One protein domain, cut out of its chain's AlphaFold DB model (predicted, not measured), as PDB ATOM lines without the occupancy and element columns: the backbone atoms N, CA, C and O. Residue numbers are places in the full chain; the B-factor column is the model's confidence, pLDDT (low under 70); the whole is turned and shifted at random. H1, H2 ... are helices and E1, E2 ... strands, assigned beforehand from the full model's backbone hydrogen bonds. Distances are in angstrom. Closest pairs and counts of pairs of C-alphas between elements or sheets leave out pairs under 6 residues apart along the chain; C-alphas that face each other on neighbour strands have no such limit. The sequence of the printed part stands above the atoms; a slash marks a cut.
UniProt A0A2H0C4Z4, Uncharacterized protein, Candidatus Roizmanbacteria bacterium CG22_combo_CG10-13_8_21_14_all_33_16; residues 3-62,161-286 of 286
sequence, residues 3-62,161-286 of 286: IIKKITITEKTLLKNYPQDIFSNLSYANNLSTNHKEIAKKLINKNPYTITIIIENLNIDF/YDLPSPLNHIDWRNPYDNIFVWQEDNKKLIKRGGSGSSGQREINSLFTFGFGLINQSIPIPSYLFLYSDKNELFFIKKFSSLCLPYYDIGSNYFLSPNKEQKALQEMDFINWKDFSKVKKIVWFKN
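AT A GLANCE: This is residues 3 to 62 and 161 to 286 of the 286 residues of an uncharacterized protein of Candidatus Roizmanbacteria bacterium CG22_combo_CG10-13_8_21_14_all_33_16 (UniProt A0A2H0C4Z4). A strongly twisted, curled sheet of six strands has the long helix H3 packed slantwise over one face of E5, E4 and E3, and a smaller four-stranded sheet partly face to face with it, the edge strand E8 beside H3. H2 and H4 pack on H3 through residues 206 to 214 of H3. The 186 printed residues hold ten named strands and four named helices, in the order E1 H1 E2 H2 E3 E4 E5 H3 E6 E7 E8 H4 E9 E10, a mixed class. The large sheet runs E2 E5 E4 E3 E6 E7 and the small one E1 E10 E9 E8, both mixed parallel and antiparallel. The whole is compact, with a radius of gyration of the C-alphas of 15.6 A and spans of 46, 36 and 29 A.

IN THESE COORDINATES: In the large sheet E2 is residues 26 to 28, E5 187 to 194 at 23.0 A, E4 176 to 184 at 25.7 A, E3 49 to 55 at 19.5 A, E6 222 to 227 and E7 233 to 239. H3, residues 198 to 215, begins at C-alpha 198 (218.228, 153.968, 140.375) and is 25.3 A long. H1 is residues 20 to 23, H2 36 to 43 and H4 257 to 264. In the small sheet E1, residues 3 to 8, begins at C-alpha 3 (214.071, 129.956, 157.655); E8 is 243 to 245, E9 268 to 272, and E10, 280 to 285, ends at C-alpha 285 (211.486, 135.887, 159.075).

HOW THE PARTS SIT: E4 and E5 are a hairpin, with N 180 and O 191 2.9 A apart. E3 and E6 are parallel, with N 52 and O 223 at 2.8 A. H3 is on this sheet at a height of 8.3 A, slantwise to the strands at 41 degrees to E5 on the local plane; helix and sheet make two layers. The C-alphas of Gly 193 and Asn 204 are the closest of E5 and H3, 3.8 A. H1 only grazes the sheet with residues 22 to 23. The two sheets form a sandwich, two sheets face to face, with best planes 25 degrees apart. E9 and E10 are a hairpin, with N 269 and O 284 at 2.8 A. H3 touches H2 at a steep tilt of 61 degrees, closest at C-alphas His 36 and Gly 210, 4.2 A. It touches H4 at C-alphas Gly 212 and Ala 263, 5.3 A. In H2, H3 and H4 every O i to N i+4 pair is within hydrogen-bond range; H1 is too short for one.

THE WHOLE: The C-alphas farthest apart, of Lys 41 and Asp 61, are 47.9 A apart. Residues 63 to 160 are not printed, and C-alphas 62 and 161 are 13.4 A apart across the cut. The links E1 to H1 and E8 to H4 are long. The mean pLDDT of the printed part is 91.3, with residues 12 and 32 under 70.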
ATOM      1  N   ILE A   3     214.805 130.547 158.786       84.75
ATOM      2  CA  ILE A   3     214.071 129.956 157.655       84.75
ATOM      3  C   ILE A   3     212.728 129.428 158.165       84.75
ATOM      4  O   ILE A   3     212.697 128.564 159.038       84.75
ATOM      5  N   ILE A   4     211.630 129.929 157.594       85.75
ATOM      6  CA  ILE A   4     210.277 129.468 157.916       85.75
ATOM      7  C   ILE A   4     209.911 128.300 157.008       85.75
ATOM      8  O   ILE A   4     209.470 127.251 157.475       85.75
ATOM      9  N   LYS A   5     210.070 128.479 155.691       89.56
ATOM     10  CA  LYS A   5     209.572 127.514 154.709       89.56
ATOM     11  C   LYS A   5     210.364 127.556 153.410       89.56
ATOM     12  O   LYS A   5     210.836 128.598 152.969       89.56
ATOM     13  N   LYS A   6     210.449 126.406 152.749       86.88
ATOM     14  CA  LYS A   6     210.854 126.300 151.343       86.88
ATOM     15  C   LYS A   6     209.590 126.092 150.507       86.88
ATOM     16  O   LYS A   6     208.830 125.167 150.782       86.88
ATOM     17  N   ILE A   7     209.357 126.956 149.526       85.62
ATOM     18  CA  ILE A   7     208.249 126.862 148.573       85.62
ATOM     19  C   ILE A   7     208.832 126.329 147.266       85.62
ATOM     20  O   ILE A   7     209.683 126.973 146.653       85.62
ATOM     21  N   THR A   8     208.411 125.137 146.858       85.00
ATOM     22  CA  THR A   8     208.760 124.582 145.546       85.00
ATOM     23  C   THR A   8     207.689 125.001 144.553       85.00
ATOM     24  O   THR A   8     206.511 124.738 144.794       85.00
ATOM     25  N   ILE A   9     208.096 125.639 143.457       81.81
ATOM     26  CA  ILE A   9     207.186 126.017 142.381       81.81
ATOM     27  C   ILE A   9     207.118 124.864 141.387       81.81
ATOM     28  O   ILE A   9     208.116 124.459 140.794       81.81
ATOM     29  N   THR A  10     205.918 124.323 141.237       79.75
ATOM     30  CA  THR A  10     205.547 123.300 140.257       79.75
ATOM     31  C   THR A  10     204.281 123.742 139.531       79.75
ATOM     32  O   THR A  10     203.525 124.551 140.069       79.75
ATOM     33  N   GLU A  11     203.988 123.179 138.360       74.62
ATOM     34  CA  GLU A  11     202.745 123.491 137.631       74.62
ATOM     35  C   GLU A  11     201.491 123.304 138.504       74.62
ATOM     36  O   GLU A  11     200.576 124.116 138.455       74.62
ATOM     37  N   LYS A  12     201.486 122.307 139.402       69.00
ATOM     38  CA  LYS A  12     200.372 122.044 140.333       69.00
ATOM     39  C   LYS A  12     200.175 123.121 141.404       69.00
ATOM     40  O   LYS A  12     199.100 123.208 141.984       69.00
ATOM     41  N   THR A  13     201.212 123.897 141.715       73.25
ATOM     42  CA  THR A  13     201.156 124.971 142.725       73.25
ATOM     43  C   THR A  13     200.841 126.338 142.127       73.25
ATOM     44  O   THR A  13     200.642 127.288 142.877       73.25
ATOM     45  N   LEU A  14     200.825 126.449 140.797       79.75
ATOM     46  CA  LEU A  14     200.550 127.690 140.090       79.75
ATOM     47  C   LEU A  14     199.045 127.816 139.854       79.75
ATOM     48  O   LEU A  14     198.452 127.057 139.089       79.75
ATOM     49  N   LEU A  15     198.420 128.779 140.527       81.00
ATOM     50  CA  LEU A  15     196.988 129.023 140.397       81.00
ATOM     51  C   LEU A  15     196.750 130.162 139.407       81.00
ATOM     52  O   LEU A  15     197.274 131.261 139.580       81.00
ATOM     53  N   LYS A  16     195.920 129.918 138.389       81.38
ATOM     54  CA  LYS A  16     195.438 130.974 137.479       81.38
ATOM     55  C   LYS A  16     194.335 131.833 138.108       81.38
ATOM     56  O   LYS A  16     194.114 132.960 137.689       81.38
ATOM     57  N   ASN A  17     193.673 131.317 139.144       79.94
ATOM     58  CA  ASN A  17     192.623 132.027 139.864       79.94
ATOM     59  C   ASN A  17     193.215 132.752 141.077       79.94
ATOM     60  O   ASN A  17     193.802 132.125 141.959       79.94
ATOM     61  N   TYR A  18     193.024 134.065 141.134       85.69
ATOM     62  CA  TYR A  18     193.374 134.922 142.262       85.69
ATOM     63  C   TYR A  18     192.325 136.028 142.426       85.69
ATOM     64  O   TYR A  18     191.550 136.267 141.495       85.69
ATOM     65  N   PRO A  19     192.259 136.693 143.596       83.81
ATOM     66  CA  PRO A  19     191.300 137.770 143.812       83.81
ATOM     67  C   PRO A  19     191.532 138.905 142.804       83.81
ATOM     68  O   PRO A  19     192.566 139.574 142.827       83.81
ATOM     69  N   GLN A  20     190.590 139.081 141.876       80.38
ATOM     70  CA  GLN A  20     190.716 140.038 140.768       80.38
ATOM     71  C   GLN A  20     190.701 141.493 141.252       80.38
ATOM     72  O   GLN A  20     191.259 142.384 140.612       80.38
ATOM     73  N   ASP A  21     190.118 141.739 142.425       90.06
ATOM     74  CA  ASP A  21     190.060 143.061 143.031       90.06
ATOM     75  C   ASP A  21     191.461 143.622 143.328       90.06
ATOM     76  O   ASP A  21     191.639 144.840 143.278       90.06
ATOM     77  N   ILE A  22     192.466 142.765 143.559       92.81
ATOM     78  CA  ILE A  22     193.857 143.149 143.867       92.81
ATOM     79  C   ILE A  22     194.455 144.054 142.784       92.81
ATOM     80  O   ILE A  22     195.197 144.980 143.117       92.81
ATOM     81  N   PHE A  23     194.105 143.820 141.519       92.06
ATOM     82  CA  PHE A  23     194.592 144.597 140.377       92.06
ATOM     83  C   PHE A  23     193.572 145.602 139.823       92.06
ATOM     84  O   PHE A  23     193.869 146.328 138.877       92.06
ATOM     85  N   SER A  24     192.367 145.657 140.390       90.88
ATOM     86  CA  SER A  24     191.319 146.567 139.921       90.88
ATOM     87  C   SER A  24     191.600 148.021 140.320       90.88
ATOM     88  O   SER A  24     192.078 148.282 141.422       90.88
ATOM     89  N   ASN A  25     191.257 148.971 139.443       91.44
ATOM     90  CA  ASN A  25     191.249 150.416 139.726       91.44
ATOM     91  C   ASN A  25     192.572 150.985 140.277       91.44
ATOM     92  O   ASN A  25     192.562 151.885 141.122       91.44
ATOM     93  N   LEU A  26     193.707 150.453 139.813       94.88
ATOM     94  CA  LEU A  26     195.030 150.949 140.181       94.88
ATOM     95  C   LEU A  26     195.349 152.259 139.449       94.88
ATOM     96  O   LEU A  26     194.999 152.454 138.287       94.88
ATOM     97  N   SER A  27     196.044 153.174 140.117       95.38
ATOM     98  CA  SER A  27     196.507 154.437 139.535       95.38
ATOM     99  C   SER A  27     197.843 154.848 140.143       95.38
ATOM    100  O   SER A  27     198.066 154.669 141.338       95.38
ATOM    101  N   TYR A  28     198.756 155.402 139.345       94.31
ATOM    102  CA  TYR A  28     200.029 155.886 139.879       94.31
ATOM    103  C   TYR A  28     199.813 157.085 140.805       94.31
ATOM    104  O   TYR A  28     199.103 158.031 140.469       94.31
ATOM    105  N   ALA A  29     200.462 157.066 141.968       92.31
ATOM    106  CA  ALA A  29     200.524 158.245 142.821       92.31
ATOM    107  C   ALA A  29     201.474 159.293 142.217       92.31
ATOM    108  O   ALA A  29     202.625 158.976 141.898       92.31
ATOM    109  N   ASN A  30     201.029 160.547 142.123       82.00
ATOM    110  CA  ASN A  30     201.812 161.635 141.522       82.00
ATOM    111  C   ASN A  30     202.887 162.206 142.461       82.00
ATOM    112  O   ASN A  30     203.909 162.695 141.993       82.00
ATOM    113  N   ASN A  31     202.719 162.065 143.780       76.12
ATOM    114  CA  ASN A  31     203.648 162.619 144.764       76.12
ATOM    115  C   ASN A  31     204.515 161.525 145.394       76.12
ATOM    116  O   ASN A  31     204.021 160.475 145.811       76.12
ATOM    117  N   LEU A  32     205.822 161.772 145.461       66.75
ATOM    118  CA  LEU A  32     206.768 160.976 146.238       66.75
ATOM    119  C   LEU A  32     206.986 161.672 147.578       66.75
ATOM    120  O   LEU A  32     207.419 162.820 147.626       66.75
ATOM    121  N   SER A  33     206.686 160.974 148.672       75.19
ATOM    122  CA  SER A  33     207.296 161.328 149.952       75.19
ATOM    123  C   SER A  33     208.807 161.154 149.816       75.19
ATOM    124  O   SER A  33     209.246 160.178 149.218       75.19
ATOM    125  N   THR A  34     209.603 162.048 150.389       84.31
ATOM    126  CA  THR A  34     211.071 161.926 150.407       84.31
ATOM    127  C   THR A  34     211.570 161.067 151.576       84.31
ATOM    128  O   THR A  34     212.770 160.851 151.741       84.31
ATOM    129  N   ASN A  35     210.661 160.578 152.432       94.00
ATOM    130  CA  ASN A  35     211.013 159.892 153.672       94.00
ATOM    131  C   ASN A  35     210.060 158.733 154.011       94.00
ATOM    132  O   ASN A  35     208.837 158.892 154.024       94.00
ATOM    133  N   HIS A  36     210.633 157.580 154.376       96.94
ATOM    134  CA  HIS A  36     209.909 156.372 154.779       96.94
ATOM    135  C   HIS A  36     209.017 156.579 156.014       96.94
ATOM    136  O   HIS A  36     207.933 156.006 156.098       96.94
ATOM    137  N   LYS A  37     209.419 157.434 156.967       97.25
ATOM    138  CA  LYS A  37     208.597 157.734 158.156       97.25
ATOM    139  C   LYS A  37     207.325 158.495 157.803       97.25
ATOM    140  O   LYS A  37     206.278 158.262 158.401       97.25
ATOM    141  N   GLU A  38     207.407 159.401 156.832       96.56
ATOM    142  CA  GLU A  38     206.223 160.098 156.331       96.56
ATOM    143  C   GLU A  38     205.290 159.154 155.578       96.56
ATOM    144  O   GLU A  38     204.079 159.266 155.748       96.56
ATOM    145  N   ILE A  39     205.836 158.214 154.796       96.44
ATOM    146  CA  ILE A  39     205.043 157.150 154.163       96.44
ATOM    147  C   ILE A  39     204.282 156.381 155.240       96.44
ATOM    148  O   ILE A  39     203.062 156.273 155.158       96.44
ATOM    149  N   ALA A  40     204.980 155.928 156.286       97.12
ATOM    150  CA  ALA A  40     204.361 155.194 157.383       97.12
ATOM    151  C   ALA A  40     203.206 155.985 158.021       97.12
ATOM    152  O   ALA A  40     202.088 155.488 158.133       97.12
ATOM    153  N   LYS A  41     203.452 157.256 158.365       96.62
ATOM    154  CA  LYS A  41     202.454 158.136 158.986       96.62
ATOM    155  C   LYS A  41     201.242 158.395 158.082       96.62
ATOM    156  O   LYS A  41     200.117 158.387 158.570       96.62
ATOM    157  N   LYS A  42     201.461 158.660 156.791       95.06
ATOM    158  CA  LYS A  42     200.391 159.004 155.839       95.06
ATOM    159  C   LYS A  42     199.530 157.792 155.477       95.06
ATOM    160  O   LYS A  42     198.335 157.952 155.249       95.06
ATOM    161  N   LEU A  43     200.128 156.599 155.425       96.12
ATOM    162  CA  LEU A  43     199.487 155.415 154.848       96.12
ATOM    163  C   LEU A  43     198.973 154.393 155.872       96.12
ATOM    164  O   LEU A  43     198.271 153.466 155.475       96.12
ATOM    165  N   ILE A  44     199.254 154.560 157.170       96.44
ATOM    166  CA  ILE A  44     198.864 153.594 158.217       96.44
ATOM    167  C   ILE A  44     197.367 153.237 158.207       96.44
ATOM    168  O   ILE A  44     197.017 152.075 158.375       96.44
ATOM    169  N   ASN A  45     196.491 154.204 157.918       95.75
ATOM    170  CA  ASN A  45     195.033 154.019 157.896       95.75
ATOM    171  C   ASN A  45     194.458 153.946 156.470       95.75
ATOM    172  O   ASN A  45     193.280 154.226 156.256       95.75
ATOM    173  N   LYS A  46     195.294 153.634 155.474       96.44
ATOM    174  CA  LYS A  46     194.940 153.653 154.043       96.44
ATOM    175  C   LYS A  46     194.896 152.239 153.450       96.44
ATOM    176  O   LYS A  46     195.160 152.069 152.269       96.44
ATOM    177  N   ASN A  47     194.600 151.218 154.259       96.44
ATOM    178  CA  ASN A  47     194.501 149.808 153.841       96.44
ATOM    179  C   ASN A  47     195.653 149.332 152.921       96.44
ATOM    180  O   ASN A  47     195.391 148.859 151.810       96.44
ATOM    181  N   PRO A  48     196.927 149.498 153.326       97.50
ATOM    182  CA  PRO A  48     198.053 149.166 152.466       97.50
ATOM    183  C   PRO A  48     198.184 147.654 152.227       97.50
ATOM    184  O   PRO A  48     197.870 146.841 153.096       97.50
ATOM    185  N   TYR A  49     198.698 147.282 151.056       98.31
ATOM    186  CA  TYR A  49     199.104 145.919 150.706       98.31
ATOM    187  C   TYR A  49     200.217 145.936 149.656       98.31
ATOM    188  O   TYR A  49     200.478 146.966 149.032       98.31
ATOM    189  N   THR A  50     200.882 144.802 149.444       98.25
ATOM    190  CA  THR A  50     201.911 144.682 148.401       98.25
ATOM    191  C   THR A  50     201.605 143.561 147.424       98.25
ATOM    192  O   THR A  50     201.013 142.537 147.772       98.25
ATOM    193  N   ILE A  51     202.024 143.759 146.180       97.50
ATOM    194  CA  ILE A  51     202.035 142.735 145.142       97.50
ATOM    195  C   ILE A  51     203.481 142.591 144.692       97.50
ATOM    196  O   ILE A  51     204.073 143.551 144.210       97.50
ATOM    197  N   THR A  52     204.041 141.398 144.826       96.44
ATOM    198  CA  THR A  52     205.341 141.056 144.260       96.44
ATOM    199  C   THR A  52     205.124 140.129 143.078       96.44
ATOM    200  O   THR A  52     204.548 139.050 143.225       96.44
ATOM    201  N   ILE A  53     205.624 140.531 141.916       94.81
ATOM    202  CA  ILE A  53     205.630 139.716 140.705       94.81
ATOM    203  C   ILE A  53     207.071 139.301 140.448       94.81
ATOM    204  O   ILE A  53     207.905 140.140 140.132       94.81
ATOM    205  N   ILE A  54     207.374 138.015 140.593       94.38
ATOM    206  CA  ILE A  54     208.634 137.434 140.120       94.38
ATOM    207  C   ILE A  54     208.539 137.278 138.605       94.38
ATOM    208  O   ILE A  54     207.532 136.775 138.110       94.38
ATOM    209  N   ILE A  55     209.571 137.684 137.872       92.81
ATOM    210  CA  ILE A  55     209.553 137.731 136.408       92.81
ATOM    211  C   ILE A  55     210.575 136.728 135.883       92.81
ATOM    212  O   ILE A  55     211.772 136.888 136.101       92.81
ATOM    213  N   GLU A  56     210.111 135.687 135.194       92.12
ATOM    214  CA  GLU A  56     211.010 134.809 134.442       92.12
ATOM    215  C   GLU A  56     211.365 135.432 133.094       92.12
ATOM    216  O   GLU A  56     210.583 136.183 132.498       92.12
ATOM    217  N   ASN A  57     212.529 135.064 132.568       91.00
ATOM    218  CA  ASN A  57     212.880 135.423 131.203       91.00
ATOM    219  C   ASN A  57     211.927 134.735 130.225       91.00
ATOM    220  O   ASN A  57     211.620 133.553 130.373       91.00
ATOM    221  N   LEU A  58     211.489 135.465 129.195       91.88
ATOM    222  CA  LEU A  58     210.708 134.865 128.119       91.88
ATOM    223  C   LEU A  58     211.518 133.734 127.477       91.88
ATOM    224  O   LEU A  58     212.704 133.910 127.171       91.88
ATOM    225  N   ASN A  59     210.865 132.595 127.251       91.75
ATOM    226  CA  ASN A  59     211.479 131.452 126.595       91.75
ATOM    227  C   ASN A  59     212.112 131.873 125.252       91.75
ATOM    228  O   ASN A  59     211.505 132.614 124.471       91.75
ATOM    229  N   ILE A  60     213.331 131.393 124.975       91.94
ATOM    230  CA  ILE A  60     214.092 131.772 123.777       91.94
ATOM    231  C   ILE A  60     213.308 131.528 122.476       91.94
ATOM    232  O   ILE A  60     213.354 132.348 121.555       91.94
ATOM    233  N   ASP A  61     212.506 130.463 122.446       94.31
ATOM    234  CA  ASP A  61     211.694 130.059 121.297       94.31
ATOM    235  C   ASP A  61     210.509 131.003 121.042       94.31
ATOM    236  O   ASP A  61     209.911 130.997 119.961       94.31
ATOM    237  N   PHE A  62     210.149 131.830 122.026       94.25
ATOM    238  CA  PHE A  62     209.000 132.734 121.964       94.25
ATOM    239  C   PHE A  62     209.374 134.153 121.548       94.25
ATOM    240  O   PHE A  62     208.532 134.856 120.999       94.25
ATOM    241  N   TYR A 161     203.193 141.983 128.178       86.50
ATOM    242  CA  TYR A 161     202.765 141.792 129.555       86.50
ATOM    243  C   TYR A 161     201.244 141.711 129.608       86.50
ATOM    244  O   TYR A 161     200.564 142.716 129.407       86.50
ATOM    245  N   ASP A 162     200.714 140.523 129.894       85.06
ATOM    246  CA  ASP A 162     199.303 140.309 130.208       85.06
ATOM    247  C   ASP A 162     199.037 140.724 131.663       85.06
ATOM    248  O   ASP A 162     198.794 139.919 132.561       85.06
ATOM    249  N   LEU A 163     199.223 142.018 131.911       87.06
ATOM    250  CA  LEU A 163     198.930 142.682 133.171       87.06
ATOM    251  C   LEU A 163     197.991 143.855 132.894       87.06
ATOM    252  O   LEU A 163     198.141 144.532 131.874       87.06
ATOM    253  N   PRO A 164     197.041 144.146 133.794       88.62
ATOM    254  CA  PRO A 164     196.140 145.271 133.605       88.62
ATOM    255  C   PRO A 164     196.901 146.595 133.682       88.62
ATOM    256  O   PRO A 164     197.892 146.730 134.404       88.62
ATOM    257  N   SER A 165     196.404 147.608 132.972       88.50
ATOM    258  CA  SER A 165     196.876 148.982 133.155       88.50
ATOM    259  C   SER A 165     196.726 149.395 134.633       88.50
ATOM    260  O   SER A 165     195.703 149.079 135.245       88.50
ATOM    261  N   PRO A 166     197.721 150.071 135.237       91.00
ATOM    262  CA  PRO A 166     198.909 150.657 134.612       91.00
ATOM    263  C   PRO A 166     200.187 149.796 134.755       91.00
ATOM    264  O   PRO A 166     201.306 150.316 134.741       91.00
ATOM    265  N   LEU A 167     200.029 148.482 134.953       90.31
ATOM    266  CA  LEU A 167     201.102 147.501 135.167       90.31
ATOM    267  C   LEU A 167     201.481 146.724 133.896       90.31
ATOM    268  O   LEU A 167     202.351 145.860 133.942       90.31
ATOM    269  N   ASN A 168     200.861 147.042 132.762       87.69
ATOM    270  CA  ASN A 168     201.015 146.399 131.451       87.69
ATOM    271  C   ASN A 168     202.399 146.587 130.792       87.69
ATOM    272  O   ASN A 168     202.569 146.314 129.607       87.69
ATOM    273  N   HIS A 169     203.385 147.061 131.546       84.38
ATOM    274  CA  HIS A 169     204.778 147.144 131.140       84.38
ATOM    275  C   HIS A 169     205.657 146.835 132.348       84.38
ATOM    276  O   HIS A 169     205.454 147.397 133.429       84.38
ATOM    277  N   ILE A 170     206.629 145.943 132.186       82.62
ATOM    278  CA  ILE A 170     207.598 145.595 133.221       82.62
ATOM    279  C   ILE A 170     208.994 145.752 132.631       82.62
ATOM    280  O   ILE A 170     209.246 145.350 131.500       82.62
ATOM    281  N   ASP A 171     209.915 146.304 133.414       80.62
ATOM    282  CA  ASP A 171     211.325 146.299 133.048       80.62
ATOM    283  C   ASP A 171     211.843 144.857 133.103       80.62
ATOM    284  O   ASP A 171     212.006 144.288 134.181       80.62
ATOM    285  N   TRP A 172     212.072 144.244 131.940       75.50
ATOM    286  CA  TRP A 172     212.507 142.846 131.826       75.50
ATOM    287  C   TRP A 172     213.875 142.579 132.464       75.50
ATOM    288  O   TRP A 172     214.218 141.425 132.706       75.50
ATOM    289  N   ARG A 173     214.657 143.627 132.749       76.81
ATOM    290  CA  ARG A 173     215.925 143.510 133.480       76.81
ATOM    291  C   ARG A 173     215.698 143.205 134.959       76.81
ATOM    292  O   ARG A 173     216.641 142.828 135.654       76.81
ATOM    293  N   ASN A 174     214.468 143.372 135.441       87.25
ATOM    294  CA  ASN A 174     214.111 143.101 136.817       87.25
ATOM    295  C   ASN A 174     213.718 141.641 136.976       87.25
ATOM    296  O   ASN A 174     212.785 141.189 136.315       87.25
ATOM    297  N   PRO A 175     214.332 140.913 137.918       90.94
ATOM    298  CA  PRO A 175     213.858 139.586 138.263       90.94
ATOM    299  C   PRO A 175     212.581 139.622 139.115       90.94
ATOM    300  O   PRO A 175     211.954 138.585 139.340       90.94
ATOM    301  N   TYR A 176     212.194 140.797 139.622       93.75
ATOM    302  CA  TYR A 176     210.930 141.017 140.313       93.75
ATOM    303  C   TYR A 176     210.454 142.470 140.216       93.75
ATOM    304  O   TYR A 176     211.242 143.395 140.034       93.75
ATOM    305  N   ASP A 177     209.163 142.674 140.431       93.81
ATOM    306  CA  ASP A 177     208.548 143.988 140.578       93.81
ATOM    307  C   ASP A 177     207.717 144.027 141.864       93.81
ATOM    308  O   ASP A 177     206.872 143.156 142.092       93.81
ATOM    309  N   ASN A 178     207.986 145.016 142.716       96.25
ATOM    310  CA  ASN A 178     207.258 145.261 143.954       96.25
ATOM    311  C   ASN A 178     206.304 146.434 143.756       96.25
ATOM    312  O   ASN A 178     206.715 147.584 143.604       96.25
ATOM    313  N   ILE A 179     205.011 146.153 143.824       97.06
ATOM    314  CA  ILE A 179     203.954 147.149 143.734       97.06
ATOM    315  C   ILE A 179     203.431 147.390 145.149       97.06
ATOM    316  O   ILE A 179     202.832 146.512 145.772       97.06
ATOM    317  N   PHE A 180     203.659 148.596 145.654       97.69
ATOM    318  CA  PHE A 180     203.133 149.065 146.929       97.69
ATOM    319  C   PHE A 180     201.797 149.746 146.674       97.69
ATOM    320  O   PHE A 180     201.745 150.711 145.910       97.69
ATOM    321  N   VAL A 181     200.732 149.243 147.297       97.88
ATOM    322  CA  VAL A 181     199.361 149.705 147.075       97.88
ATOM    323  C   VAL A 181     198.771 150.244 148.370       97.88
ATOM    324  O   VAL A 181     199.009 149.696 149.443       97.88
ATOM    325  N   TRP A 182     197.987 151.312 148.267       97.12
ATOM    326  CA  TRP A 182     197.150 151.836 149.346       97.12
ATOM    327  C   TRP A 182     195.884 152.470 148.765       97.12
ATOM    328  O   TRP A 182     195.795 152.732 147.566       97.12
ATOM    329  N   GLN A 183     194.891 152.709 149.611       95.69
ATOM    330  CA  GLN A 183     193.602 153.268 149.235       95.69
ATOM    331  C   GLN A 183     193.457 154.709 149.719       95.69
ATOM    332  O   GLN A 183     193.612 155.002 150.903       95.69
ATOM    333  N   GLU A 184     193.096 155.605 148.811       93.50
ATOM    334  CA  GLU A 184     192.802 157.007 149.092       93.50
ATOM    335  C   GLU A 184     191.595 157.440 148.263       93.50
ATOM    336  O   GLU A 184     191.541 157.156 147.071       93.50
ATOM    337  N   ASP A 185     190.597 158.060 148.900       90.69
ATOM    338  CA  ASP A 185     189.364 158.534 148.252       90.69
ATOM    339  C   ASP A 185     188.702 157.480 147.344       90.69
ATOM    340  O   ASP A 185     188.305 157.750 146.210       90.69
ATOM    341  N   ASN A 186     188.622 156.239 147.842       87.62
ATOM    342  CA  ASN A 186     188.107 155.061 147.129       87.62
ATOM    343  C   ASN A 186     188.875 154.666 145.854       87.62
ATOM    344  O   ASN A 186     188.390 153.855 145.066       87.62
ATOM    345  N   LYS A 187     190.095 155.175 145.668       92.44
ATOM    346  CA  LYS A 187     191.014 154.791 144.592       92.44
ATOM    347  C   LYS A 187     192.186 154.004 145.154       92.44
ATOM    348  O   LYS A 187     192.660 154.289 146.252       92.44
ATOM    349  N   LYS A 188     192.680 153.029 144.389       96.19
ATOM    350  CA  LYS A 188     193.896 152.289 144.733       96.19
ATOM    351  C   LYS A 188     195.085 152.968 144.073       96.19
ATOM    352  O   LYS A 188     195.225 152.967 142.853       96.19
ATOM    353  N   LEU A 189     195.926 153.579 144.890       96.56
ATOM    354  CA  LEU A 189     197.131 154.253 144.445       96.56
ATOM    355  C   LEU A 189     198.327 153.317 144.551       96.56
ATOM    356  O   LEU A 189     198.400 152.506 145.474       96.56
ATOM    357  N   ILE A 190     199.255 153.436 143.601       96.75
ATOM    358  CA  ILE A 190     200.428 152.570 143.530       96.75
ATOM    359  C   ILE A 190     201.745 153.329 143.404       96.75
ATOM    360  O   ILE A 190     201.829 154.408 142.802       96.75
ATOM    361  N   LYS A 191     202.804 152.679 143.892       95.50
ATOM    362  CA  LYS A 191     204.200 152.915 143.506       95.50
ATOM    363  C   LYS A 191     204.881 151.589 143.193       95.50
ATOM    364  O   LYS A 191     204.589 150.580 143.826       95.50
ATOM    365  N   ARG A 192     205.794 151.612 142.221       93.81
ATOM    366  CA  ARG A 192     206.562 150.441 141.782       93.81
ATOM    367  C   ARG A 192     208.018 150.591 142.185       93.81
ATOM    368  O   ARG A 192     208.649 151.591 141.846       93.81
ATOM    369  N   GLY A 193     208.515 149.614 142.925       92.94
ATOM    370  CA  GLY A 193     209.917 149.450 143.273       92.94
ATOM    371  C   GLY A 193     210.478 148.189 142.622       92.94
ATOM    372  O   GLY A 193     209.764 147.218 142.405       92.94
ATOM    373  N   GLY A 194     211.768 148.196 142.320       87.94
ATOM    374  CA  GLY A 194     212.444 147.074 141.678       87.94
ATOM    375  C   GLY A 194     213.933 147.343 141.514       87.94
ATOM    376  O   GLY A 194     214.445 148.354 141.997       87.94
ATOM    377  N   SER A 195     214.625 146.450 140.815       85.50
ATOM    378  CA  SER A 195     216.085 146.482 140.676       85.50
ATOM    379  C   SER A 195     216.597 147.303 139.474       85.50
ATOM    380  O   SER A 195     217.793 147.593 139.387       85.50
ATOM    381  N   GLY A 196     215.715 147.688 138.544       82.38
ATOM    382  CA  GLY A 196     216.068 148.020 137.148       82.38
ATOM    383  C   GLY A 196     216.582 149.413 136.887       82.38
ATOM    384  O   GLY A 196     217.280 149.657 135.902       82.38
ATOM    385  N   SER A 197     216.279 150.345 137.781       87.75
ATOM    386  CA  SER A 197     216.776 151.709 137.693       87.75
ATOM    387  C   SER A 197     217.081 152.267 139.070       87.75
ATOM    388  O   SER A 197     216.574 151.787 140.087       87.75
ATOM    389  N   SER A 198     217.900 153.319 139.111       89.44
ATOM    390  CA  SER A 198     218.228 153.968 140.375       89.44
ATOM    391  C   SER A 198     216.986 154.478 141.110       89.44
ATOM    392  O   SER A 198     216.889 154.277 142.320       89.44
ATOM    393  N   GLY A 199     216.013 155.041 140.385       91.19
ATOM    394  CA  GLY A 199     214.746 155.490 140.966       91.19
ATOM    395  C   GLY A 199     213.857 154.337 141.440       91.19
ATOM    396  O   GLY A 199     213.247 154.431 142.500       91.19
ATOM    397  N   GLN A 200     213.813 153.211 140.717       92.19
ATOM    398  CA  GLN A 200     213.072 152.028 141.173       92.19
ATOM    399  C   GLN A 200     213.667 151.430 142.453       92.19
ATOM    400  O   GLN A 200     212.906 151.044 143.342       92.19
ATOM    401  N   ARG A 201     215.001 151.388 142.569       94.06
ATOM    402  CA  ARG A 201     215.696 150.902 143.772       94.06
ATOM    403  C   ARG A 201     215.455 151.803 144.980       94.06
ATOM    404  O   ARG A 201     215.182 151.309 146.074       94.06
ATOM    405  N   GLU A 202     215.474 153.117 144.760       94.88
ATOM    406  CA  GLU A 202     215.140 154.104 145.788       94.88
ATOM    407  C   GLU A 202     213.695 153.921 146.273       94.88
ATOM    408  O   GLU A 202     213.470 153.769 147.472       94.88
ATOM    409  N   ILE A 203     212.721 153.844 145.353       95.19
ATOM    410  CA  ILE A 203     211.308 153.606 145.693       95.19
ATOM    411  C   ILE A 203     211.143 152.283 146.444       95.19
ATOM    412  O   ILE A 203     210.446 152.252 147.459       95.19
ATOM    413  N   ASN A 204     211.793 151.210 145.978       96.25
ATOM    414  CA  ASN A 204     211.755 149.898 146.620       96.25
ATOM    415  C   ASN A 204     212.188 149.992 148.084       96.25
ATOM    416  O   ASN A 204     211.441 149.585 148.969       96.25
ATOM    417  N   SER A 205     213.349 150.590 148.345       96.62
ATOM    418  CA  SER A 205     213.890 150.766 149.694       96.62
ATOM    419  C   SER A 205     212.995 151.650 150.562       96.62
ATOM    420  O   SER A 205     212.608 151.277 151.669       96.62
ATOM    421  N   LEU A 206     212.614 152.812 150.034       96.81
ATOM    422  CA  LEU A 206     211.829 153.818 150.734       96.81
ATOM    423  C   LEU A 206     210.466 153.274 151.188       96.81
ATOM    424  O   LEU A 206     210.091 153.424 152.356       96.81
ATOM    425  N   PHE A 207     209.730 152.625 150.283       97.62
ATOM    426  CA  PHE A 207     208.431 152.037 150.603       97.62
ATOM    427  C   PHE A 207     208.560 150.771 151.444       97.62
ATOM    428  O   PHE A 207     207.745 150.589 152.344       97.62
ATOM    429  N   THR A 208     209.598 149.951 151.241       97.81
ATOM    430  CA  THR A 208     209.882 148.792 152.105       97.81
ATOM    431  C   THR A 208     210.033 149.224 153.560       97.81
ATOM    432  O   THR A 208     209.361 148.673 154.429       97.81
ATOM    433  N   PHE A 209     210.831 150.258 153.843       98.06
ATOM    434  CA  PHE A 209     210.982 150.756 155.212       98.06
ATOM    435  C   PHE A 209     209.702 151.401 155.750       98.06
ATOM    436  O   PHE A 209     209.364 151.205 156.915       98.06
ATOM    437  N   GLY A 210     208.969 152.153 154.923       97.81
ATOM    438  CA  GLY A 210     207.722 152.795 155.347       97.81
ATOM    439  C   GLY A 210     206.640 151.774 155.702       97.81
ATOM    440  O   GLY A 210     206.022 151.859 156.762       97.81
ATOM    441  N   PHE A 211     206.456 150.770 154.847       98.19
ATOM    442  CA  PHE A 211     205.517 149.675 155.074       98.19
ATOM    443  C   PHE A 211     205.995 148.768 156.209       98.19
ATOM    444  O   PHE A 211     205.170 148.312 156.991       98.19
ATOM    445  N   GLY A 212     207.306 148.566 156.368       98.06
ATOM    446  CA  GLY A 212     207.883 147.842 157.501       98.06
ATOM    447  C   GLY A 212     207.516 148.466 158.848       98.06
ATOM    448  O   GLY A 212     207.121 147.751 159.767       98.06
ATOM    449  N   LEU A 213     207.542 149.801 158.949       98.00
ATOM    450  CA  LEU A 213     207.083 150.515 160.146       98.00
ATOM    451  C   LEU A 213     205.574 150.356 160.386       98.00
ATOM    452  O   LEU A 213     205.170 150.140 161.525       98.00
ATOM    453  N   ILE A 214     204.743 150.434 159.340       97.94
ATOM    454  CA  ILE A 214     203.292 150.200 159.470       97.94
ATOM    455  C   ILE A 214     203.023 148.760 159.918       97.94
ATOM    456  O   ILE A 214     202.236 148.548 160.836       97.94
ATOM    457  N   ASN A 215     203.714 147.783 159.323       97.94
ATOM    458  CA  ASN A 215     203.531 146.351 159.563       97.94
ATOM    459  C   ASN A 215     203.790 145.937 161.023       97.94
ATOM    460  O   ASN A 215     203.251 144.934 161.477       97.94
ATOM    461  N   GLN A 216     204.567 146.724 161.773       96.62
ATOM    462  CA  GLN A 216     204.775 146.531 163.216       96.62
ATOM    463  C   GLN A 216     203.543 146.886 164.057       96.62
ATOM    464  O   GLN A 216     203.430 146.436 165.192       96.62
ATOM    465  N   SER A 217     202.647 147.725 163.534       95.88
ATOM    466  CA  SER A 217     201.401 148.126 164.201       95.88
ATOM    467  C   SER A 217     200.181 147.425 163.605       95.88
ATOM    468  O   SER A 217     199.296 146.999 164.340       95.88
ATOM    469  N   ILE A 218     200.129 147.307 162.276       96.00
ATOM    470  CA  ILE A 218     199.017 146.725 161.523       96.00
ATOM    471  C   ILE A 218     199.608 145.834 160.424       96.00
ATOM    472  O   ILE A 218     200.255 146.369 159.521       96.00
ATOM    473  N   PRO A 219     199.393 144.504 160.455       96.69
ATOM    474  CA  PRO A 219     199.927 143.601 159.441       96.69
ATOM    475  C   PRO A 219     199.514 144.002 158.020       96.69
ATOM    476  O   PRO A 219     198.328 144.181 157.735       96.69
ATOM    477  N   ILE A 220     200.492 144.113 157.122       98.12
ATOM    478  CA  ILE A 220     200.269 144.452 155.713       98.12
ATOM    479  C   ILE A 220     200.240 143.165 154.886       98.12
ATOM    480  O   ILE A 220     201.276 142.514 154.751       98.12
ATOM    481  N   PRO A 221     199.109 142.778 154.277       97.88
ATOM    482  CA  PRO A 221     199.067 141.579 153.454       97.88
ATOM    483  C   PRO A 221     199.943 141.734 152.206       97.88
ATOM    484  O   PRO A 221     199.978 142.791 151.575       97.88
ATOM    485  N   SER A 222     200.621 140.650 151.830       98.12
ATOM    486  CA  SER A 222     201.469 140.599 150.631       98.12
ATOM    487  C   SER A 222     201.038 139.469 149.708       98.12
ATOM    488  O   SER A 222     200.733 138.361 150.161       98.12
ATOM    489  N   TYR A 223     201.018 139.737 148.407       97.31
ATOM    490  CA  TYR A 223     200.601 138.787 147.381       97.31
ATOM    491  C   TYR A 223     201.766 138.491 146.447       97.31
ATOM    492  O   TYR A 223     202.340 139.399 145.857       97.31
ATOM    493  N   LEU A 224     202.106 137.213 146.309       95.69
ATOM    494  CA  LEU A 224     203.211 136.753 145.484       95.69
ATOM    495  C   LEU A 224     202.699 136.086 144.212       95.69
ATOM    496  O   LEU A 224     201.916 135.132 144.270       95.69
ATOM    497  N   PHE A 225     203.217 136.560 143.087       94.88
ATOM    498  CA  PHE A 225     202.925 136.083 141.748       94.88
ATOM    499  C   PHE A 225     204.201 135.690 140.999       94.88
ATOM    500  O   PHE A 225     205.296 136.154 141.314       94.88
ATOM    501  N   LEU A 226     204.031 134.850 139.983       93.75
ATOM    502  CA  LEU A 226     205.034 134.500 138.986       93.75
ATOM    503  C   LEU A 226     204.517 134.895 137.609       93.75
ATOM    504  O   LEU A 226     203.470 134.410 137.188       93.75
ATOM    505  N   TYR A 227     205.268 135.721 136.896       93.25
ATOM    506  CA  TYR A 227     205.076 135.963 135.477       93.25
ATOM    507  C   TYR A 227     206.042 135.064 134.698       93.25
ATOM    508  O   TYR A 227     207.234 135.350 134.581       93.25
ATOM    509  N   SER A 228     205.518 133.924 134.248       92.00
ATOM    510  CA  SER A 228     206.278 132.771 133.732       92.00
ATOM    511  C   SER A 228     207.036 133.044 132.436       92.00
ATOM    512  O   SER A 228     206.787 134.042 131.774       92.00
ATOM    513  N   ASP A 229     207.876 132.115 131.984       92.00
ATOM    514  CA  ASP A 229     208.541 132.161 130.669       92.00
ATOM    515  C   ASP A 229     207.596 132.085 129.437       92.00
ATOM    516  O   ASP A 229     208.077 132.134 128.300       92.00
ATOM    517  N   LYS A 230     206.265 132.022 129.637       92.00
ATOM    518  CA  LYS A 230     205.228 131.893 128.585       92.00
ATOM    519  C   LYS A 230     204.182 133.016 128.529       92.00
ATOM    520  O   LYS A 230     203.140 132.823 127.919       92.00
ATOM    521  N   ASN A 231     204.434 134.177 129.139       90.88
ATOM    522  CA  ASN A 231     203.451 135.283 129.251       90.88
ATOM    523  C   ASN A 231     202.200 134.948 130.065       90.88
ATOM    524  O   ASN A 231     201.142 135.516 129.834       90.88
ATOM    525  N   GLU A 232     202.325 134.064 131.049       91.00
ATOM    526  CA  GLU A 232     201.220 133.753 131.954       91.00
ATOM    527  C   GLU A 232     201.539 134.236 133.368       91.00
ATOM    528  O   GLU A 232     202.627 133.954 133.891       91.00
ATOM    529  N   LEU A 233     200.580 134.935 133.985       91.81
ATOM    530  CA  LEU A 233     200.618 135.307 135.394       91.81
ATOM    531  C   LEU A 233     200.000 134.199 136.249       91.81
ATOM    532  O   LEU A 233     198.864 133.776 136.040       91.81
ATOM    533  N   PHE A 234     200.737 133.780 137.268       92.81
ATOM    534  CA  PHE A 234     200.297 132.779 138.222       92.81
ATOM    535  C   PHE A 234     200.371 133.313 139.638       92.81
ATOM    536  O   PHE A 234     201.369 133.903 140.050       92.81
ATOM    537  N   PHE A 235     199.336 133.043 140.419       93.31
ATOM    538  CA  PHE A 235     199.349 133.288 141.846       93.31
ATOM    539  C   PHE A 235     200.055 132.148 142.572       93.31
ATOM    540  O   PHE A 235     199.767 130.971 142.346       93.31
ATOM    541  N   ILE A 236     200.979 132.513 143.462       92.50
ATOM    542  CA  ILE A 236     201.722 131.560 144.286       92.50
ATOM    543  C   ILE A 236     201.146 131.538 145.697       92.50
ATOM    544  O   ILE A 236     200.837 130.473 146.234       92.50
ATOM    545  N   LYS A 237     201.081 132.703 146.354       92.44
ATOM    546  CA  LYS A 237     200.779 132.758 147.787       92.44
ATOM    547  C   LYS A 237     200.341 134.140 148.257       92.44
ATOM    548  O   LYS A 237     200.909 135.154 147.869       92.44
ATOM    549  N   LYS A 238     199.400 134.145 149.205       95.25
ATOM    550  CA  LYS A 238     199.118 135.278 150.094       95.25
ATOM    551  C   LYS A 238     199.854 135.093 151.425       95.25
ATOM    552  O   LYS A 238     199.854 133.995 152.004       95.25
ATOM    553  N   PHE A 239     200.455 136.173 151.900       95.62
ATOM    554  CA  PHE A 239     201.035 136.325 153.229       95.62
ATOM    555  C   PHE A 239     200.146 137.267 154.045       95.62
ATOM    556  O   PHE A 239     199.604 138.237 153.513       95.62
ATOM    557  N   SER A 240     199.950 136.948 155.324       95.69
ATOM    558  CA  SER A 240     199.167 137.766 156.262       95.69
ATOM    559  C   SER A 240     199.924 139.003 156.755       95.69
ATOM    560  O   SER A 240     199.309 139.922 157.281       95.69
ATOM    561  N   SER A 241     201.243 138.997 156.591       96.50
ATOM    562  CA  SER A 241     202.213 140.013 156.994       96.50
ATOM    563  C   SER A 241     203.026 140.467 155.786       96.50
ATOM    564  O   SER A 241     203.028 139.803 154.740       96.50
ATOM    565  N   LEU A 242     203.729 141.591 155.948       98.00
ATOM    566  CA  LEU A 242     204.562 142.153 154.897       98.00
ATOM    567  C   LEU A 242     205.665 141.162 154.523       98.00
ATOM    568  O   LEU A 242     206.504 140.824 155.356       98.00
ATOM    569  N   CYS A 243     205.652 140.715 153.272       97.50
ATOM    570  CA  CYS A 243     206.594 139.764 152.715       97.50
ATOM    571  C   CYS A 243     207.095 140.262 151.361       97.50
ATOM    572  O   CYS A 243     206.302 140.427 150.436       97.50
ATOM    573  N   LEU A 244     208.404 140.501 151.252       96.50
ATOM    574  CA  LEU A 244     209.035 141.061 150.053       96.50
ATOM    575  C   LEU A 244     210.321 140.305 149.687       96.50
ATOM    576  O   LEU A 244     210.908 139.628 150.537       96.50
ATOM    577  N   PRO A 245     210.801 140.403 148.437       94.94
ATOM    578  CA  PRO A 245     212.144 139.963 148.082       94.94
ATOM    579  C   PRO A 245     213.211 140.685 148.908       94.94
ATOM    580  O   PRO A 245     213.146 141.899 149.075       94.94
ATOM    581  N   TYR A 246     214.218 139.953 149.387       92.06
ATOM    582  CA  TYR A 246     215.329 140.524 150.165       92.06
ATOM    583  C   TYR A 246     216.395 141.234 149.299       92.06
ATOM    584  O   TYR A 246     217.551 141.353 149.693       92.06
ATOM    585  N   TYR A 247     216.038 141.670 148.092       91.19
ATOM    586  CA  TYR A 247     216.963 142.301 147.148       91.19
ATOM    587  C   TYR A 247     216.741 143.810 147.097       91.19
ATOM    588  O   TYR A 247     215.623 144.292 147.288       91.19
ATOM    589  N   ASP A 248     217.828 144.544 146.846       90.19
ATOM    590  CA  ASP A 248     217.843 145.998 146.643       90.19
ATOM    591  C   ASP A 248     217.162 146.816 147.756       90.19
ATOM    592  O   ASP A 248     216.672 147.924 147.521       90.19
ATOM    593  N   ILE A 249     217.102 146.274 148.977       92.50
ATOM    594  CA  ILE A 249     216.682 147.004 150.175       92.50
ATOM    595  C   ILE A 249     217.887 147.808 150.672       92.50
ATOM    596  O   ILE A 249     218.973 147.266 150.849       92.50
ATOM    597  N   GLY A 250     217.698 149.111 150.869       93.19
ATOM    598  CA  GLY A 250     218.768 150.049 151.224       93.19
ATOM    599  C   GLY A 250     219.491 150.656 150.014       93.19
ATOM    600  O   GLY A 250     220.287 151.585 150.167       93.19
ATOM    601  N   SER A 251     219.206 150.185 148.798       90.56
ATOM    602  CA  SER A 251     219.789 150.711 147.564       90.56
ATOM    603  C   SER A 251     219.211 152.084 147.226       90.56
ATOM    604  O   SER A 251     218.001 152.240 147.085       90.56
ATOM    605  N   ASN A 252     220.082 153.085 147.078       92.50
ATOM    606  CA  ASN A 252     219.740 154.493 146.811       92.50
ATOM    607  C   ASN A 252     218.863 155.183 147.873       92.50
ATOM    608  O   ASN A 252     218.563 156.362 147.739       92.50
ATOM    609  N   TYR A 253     218.512 154.487 148.955       94.62
ATOM    610  CA  TYR A 253     217.908 155.059 150.150       94.62
ATOM    611  C   TYR A 253     218.422 154.298 151.373       94.62
ATOM    612  O   TYR A 253     217.880 153.263 151.756       94.62
ATOM    613  N   PHE A 254     219.508 154.793 151.960       94.12
ATOM    614  CA  PHE A 254     220.227 154.097 153.022       94.12
ATOM    615  C   PHE A 254     219.724 154.487 154.417       94.12
ATOM    616  O   PHE A 254     219.522 155.667 154.721       94.12
ATOM    617  N   LEU A 255     219.590 153.495 155.299       94.88
ATOM    618  CA  LEU A 255     219.408 153.687 156.736       94.88
ATOM    619  C   LEU A 255     220.613 153.109 157.474       94.88
ATOM    620  O   LEU A 255     221.207 152.133 157.038       94.88
ATOM    621  N   SER A 256     220.960 153.680 158.630       96.31
ATOM    622  CA  SER A 256     221.971 153.046 159.479       96.31
ATOM    623  C   SER A 256     221.505 151.643 159.904       96.31
ATOM    624  O   SER A 256     220.303 151.467 160.119       96.31
ATOM    625  N   PRO A 257     222.414 150.671 160.116       94.06
ATOM    626  CA  PRO A 257     222.044 149.272 160.366       94.06
ATOM    627  C   PRO A 257     220.986 149.085 161.463       94.06
ATOM    628  O   PRO A 257     220.005 148.375 161.275       94.06
ATOM    629  N   ASN A 258     221.107 149.814 162.579       95.75
ATOM    630  CA  ASN A 258     220.126 149.753 163.670       95.75
ATOM    631  C   ASN A 258     218.735 150.272 163.260       95.75
ATOM    632  O   ASN A 258     217.716 149.764 163.720       95.75
ATOM    633  N   LYS A 259     218.675 151.311 162.414       96.00
ATOM    634  CA  LYS A 259     217.410 151.864 161.906       96.00
ATOM    635  C   LYS A 259     216.783 150.932 160.877       96.00
ATOM    636  O   LYS A 259     215.571 150.754 160.907       96.00
ATOM    637  N   GLU A 260     217.602 150.344 160.011       95.62
ATOM    638  CA  GLU A 260     217.173 149.339 159.044       95.62
ATOM    639  C   GLU A 260     216.587 148.117 159.756       95.62
ATOM    640  O   GLU A 260     215.419 147.794 159.559       95.62
ATOM    641  N   GLN A 261     217.343 147.504 160.671       94.12
ATOM    642  CA  GLN A 261     216.884 146.349 161.444       94.12
ATOM    643  C   GLN A 261     215.571 146.651 162.172       94.12
ATOM    644  O   GLN A 261     214.632 145.860 162.105       94.12
ATOM    645  N   LYS A 262     215.473 147.826 162.807       95.12
ATOM    646  CA  LYS A 262     214.242 148.261 163.473       95.12
ATOM    647  C   LYS A 262     213.076 148.419 162.498       95.12
ATOM    648  O   LYS A 262     211.961 148.071 162.860       95.12
ATOM    649  N   ALA A 263     213.290 148.942 161.290       95.38
ATOM    650  CA  ALA A 263     212.229 149.073 160.290       95.38
ATOM    651  C   ALA A 263     211.750 147.707 159.766       95.38
ATOM    652  O   ALA A 263     210.568 147.548 159.470       95.38
ATOM    653  N   LEU A 264     212.646 146.718 159.707       95.88
ATOM    654  CA  LEU A 264     212.410 145.406 159.100       95.88
ATOM    655  C   LEU A 264     212.049 144.282 160.097       95.88
ATOM    656  O   LEU A 264     211.922 143.132 159.682       95.88
ATOM    657  N   GLN A 265     211.925 144.560 161.401       92.44
ATOM    658  CA  GLN A 265     211.890 143.525 162.453       92.44
ATOM    659  C   GLN A 265     210.686 142.558 162.403       92.44
ATOM    660  O   GLN A 265     210.829 141.399 162.767       92.44
ATOM    661  N   GLU A 266     209.520 142.992 161.911       93.12
ATOM    662  CA  GLU A 266     208.317 142.140 161.795       93.12
ATOM    663  C   GLU A 266     208.023 141.703 160.355       93.12
ATOM    664  O   GLU A 266     206.902 141.311 160.023       93.12
ATOM    665  N   MET A 267     209.021 141.799 159.479       95.00
ATOM    666  CA  MET A 267     208.870 141.457 158.072       95.00
ATOM    667  C   MET A 267     209.287 140.021 157.785       95.00
ATOM    668  O   MET A 267     210.238 139.472 158.348       95.00
ATOM    669  N   ASP A 268     208.566 139.445 156.839       95.94
ATOM    670  CA  ASP A 268     208.936 138.226 156.160       95.94
ATOM    671  C   ASP A 268     209.698 138.560 154.876       95.94
ATOM    672  O   ASP A 268     209.493 139.597 154.245       95.94
ATOM    673  N   PHE A 269     210.543 137.639 154.437       96.06
ATOM    674  CA  PHE A 269     211.318 137.811 153.220       96.06
ATOM    675  C   PHE A 269     211.312 136.562 152.363       96.06
ATOM    676  O   PHE A 269     211.298 135.437 152.869       96.06
ATOM    677  N   ILE A 270     211.383 136.777 151.052       94.75
ATOM    678  CA  ILE A 270     211.618 135.727 150.070       94.75
ATOM    679  C   ILE A 270     212.966 135.907 149.378       94.75
ATOM    680  O   ILE A 270     213.444 137.016 149.152       94.75
ATOM    681  N   ASN A 271     213.581 134.782 149.033       92.75
ATOM    682  CA  ASN A 271     214.823 134.715 148.272       92.75
ATOM    683  C   ASN A 271     214.770 133.491 147.348       92.75
ATOM    684  O   ASN A 271     214.257 132.435 147.731       92.75
ATOM    685  N   TRP A 272     215.290 133.615 146.133       92.06
ATOM    686  CA  TRP A 272     215.481 132.519 145.193       92.06
ATOM    687  C   TRP A 272     216.856 132.618 144.524       92.06
ATOM    688  O   TRP A 272     217.470 133.675 144.440       92.06
ATOM    689  N   LYS A 273     217.389 131.477 144.086       85.06
ATOM    690  CA  LYS A 273     218.781 131.415 143.611       85.06
ATOM    691  C   LYS A 273     218.958 131.811 142.150       85.06
ATOM    692  O   LYS A 273     219.993 132.359 141.799       85.06
ATOM    693  N   ASP A 274     217.993 131.459 141.310       85.19
ATOM    694  CA  ASP A 274     218.086 131.610 139.860       85.19
ATOM    695  C   ASP A 274     217.078 132.660 139.395       85.19
ATOM    696  O   ASP A 274     215.875 132.409 139.354       85.19
ATOM    697  N   PHE A 275     217.585 133.847 139.070       82.00
ATOM    698  CA  PHE A 275     216.787 134.967 138.585       82.00
ATOM    699  C   PHE A 275     216.210 134.755 137.182       82.00
ATOM    700  O   PHE A 275     215.290 135.467 136.806       82.00
ATOM    701  N   SER A 276     216.715 133.781 136.421       78.44
ATOM    702  CA  SER A 276     216.202 133.478 135.085       78.44
ATOM    703  C   SER A 276     214.999 132.537 135.115       78.44
ATOM    704  O   SER A 276     214.122 132.642 134.254       78.44
ATOM    705  N   LYS A 277     214.958 131.625 136.099       81.06
ATOM    706  CA  LYS A 277     213.923 130.595 136.227       81.06
ATOM    707  C   LYS A 277     213.662 130.219 137.679       81.06
ATOM    708  O   LYS A 277     214.517 129.654 138.368       81.06
ATOM    709  N   VAL A 278     212.436 130.426 138.146       84.69
ATOM    710  CA  VAL A 278     212.121 130.280 139.569       84.69
ATOM    711  C   VAL A 278     211.491 128.925 139.848       84.69
ATOM    712  O   VAL A 278     210.287 128.720 139.774       84.69
ATOM    713  N   LYS A 279     212.341 127.976 140.251       83.44
ATOM    714  CA  LYS A 279     211.913 126.629 140.680       83.44
ATOM    715  C   LYS A 279     211.652 126.530 142.183       83.44
ATOM    716  O   LYS A 279     210.930 125.646 142.647       83.44
ATOM    717  N   LYS A 280     212.296 127.389 142.979       86.50
ATOM    718  CA  LYS A 280     212.280 127.301 144.441       86.50
ATOM    719  C   LYS A 280     212.490 128.656 145.095       86.50
ATOM    720  O   LYS A 280     213.440 129.358 144.762       86.50
ATOM    721  N   ILE A 281     211.662 128.940 146.094       86.25
ATOM    722  CA  ILE A 281     211.721 130.137 146.929       86.25
ATOM    723  C   ILE A 281     211.974 129.721 148.381       86.25
ATOM    724  O   ILE A 281     211.417 128.740 148.881       86.25
ATOM    725  N   VAL A 282     212.831 130.463 149.072       88.50
ATOM    726  CA  VAL A 282     213.062 130.362 150.512       88.50
ATOM    727  C   VAL A 282     212.352 131.530 151.177       88.50
ATOM    728  O   VAL A 282     212.658 132.676 150.875       88.50
ATOM    729  N   TRP A 283     211.416 131.228 152.074       90.12
ATOM    730  CA  TRP A 283     210.728 132.198 152.921       90.12
ATOM    731  C   TRP A 283     211.304 132.139 154.341       90.12
ATOM    732  O   TRP A 283     211.404 131.061 154.937       90.12
ATOM    733  N   PHE A 284     211.694 133.289 154.880       92.00
ATOM    734  CA  PHE A 284     212.268 133.438 156.216       92.00
ATOM    735  C   PHE A 284     211.729 134.688 156.918       92.00
ATOM    736  O   PHE A 284     211.249 135.603 156.254       92.00
ATOM    737  N   LYS A 285     211.818 134.714 158.252       88.94
ATOM    738  CA  LYS A 285     211.486 135.887 159.075       88.94
ATOM    739  C   LYS A 285     212.768 136.569 159.528       88.94
ATOM    740  O   LYS A 285     213.761 135.862 159.778       88.94
ATOM    741  N   ASN A 286     212.750 137.900 159.602       81.44
ATOM    742  CA  ASN A 286     213.850 138.647 160.212       81.44
ATOM    743  C   ASN A 286     214.047 138.232 161.673       81.44
ATOM    744  O   ASN A 286     213.028 138.131 162.389       81.44
TER     745      ASN A 286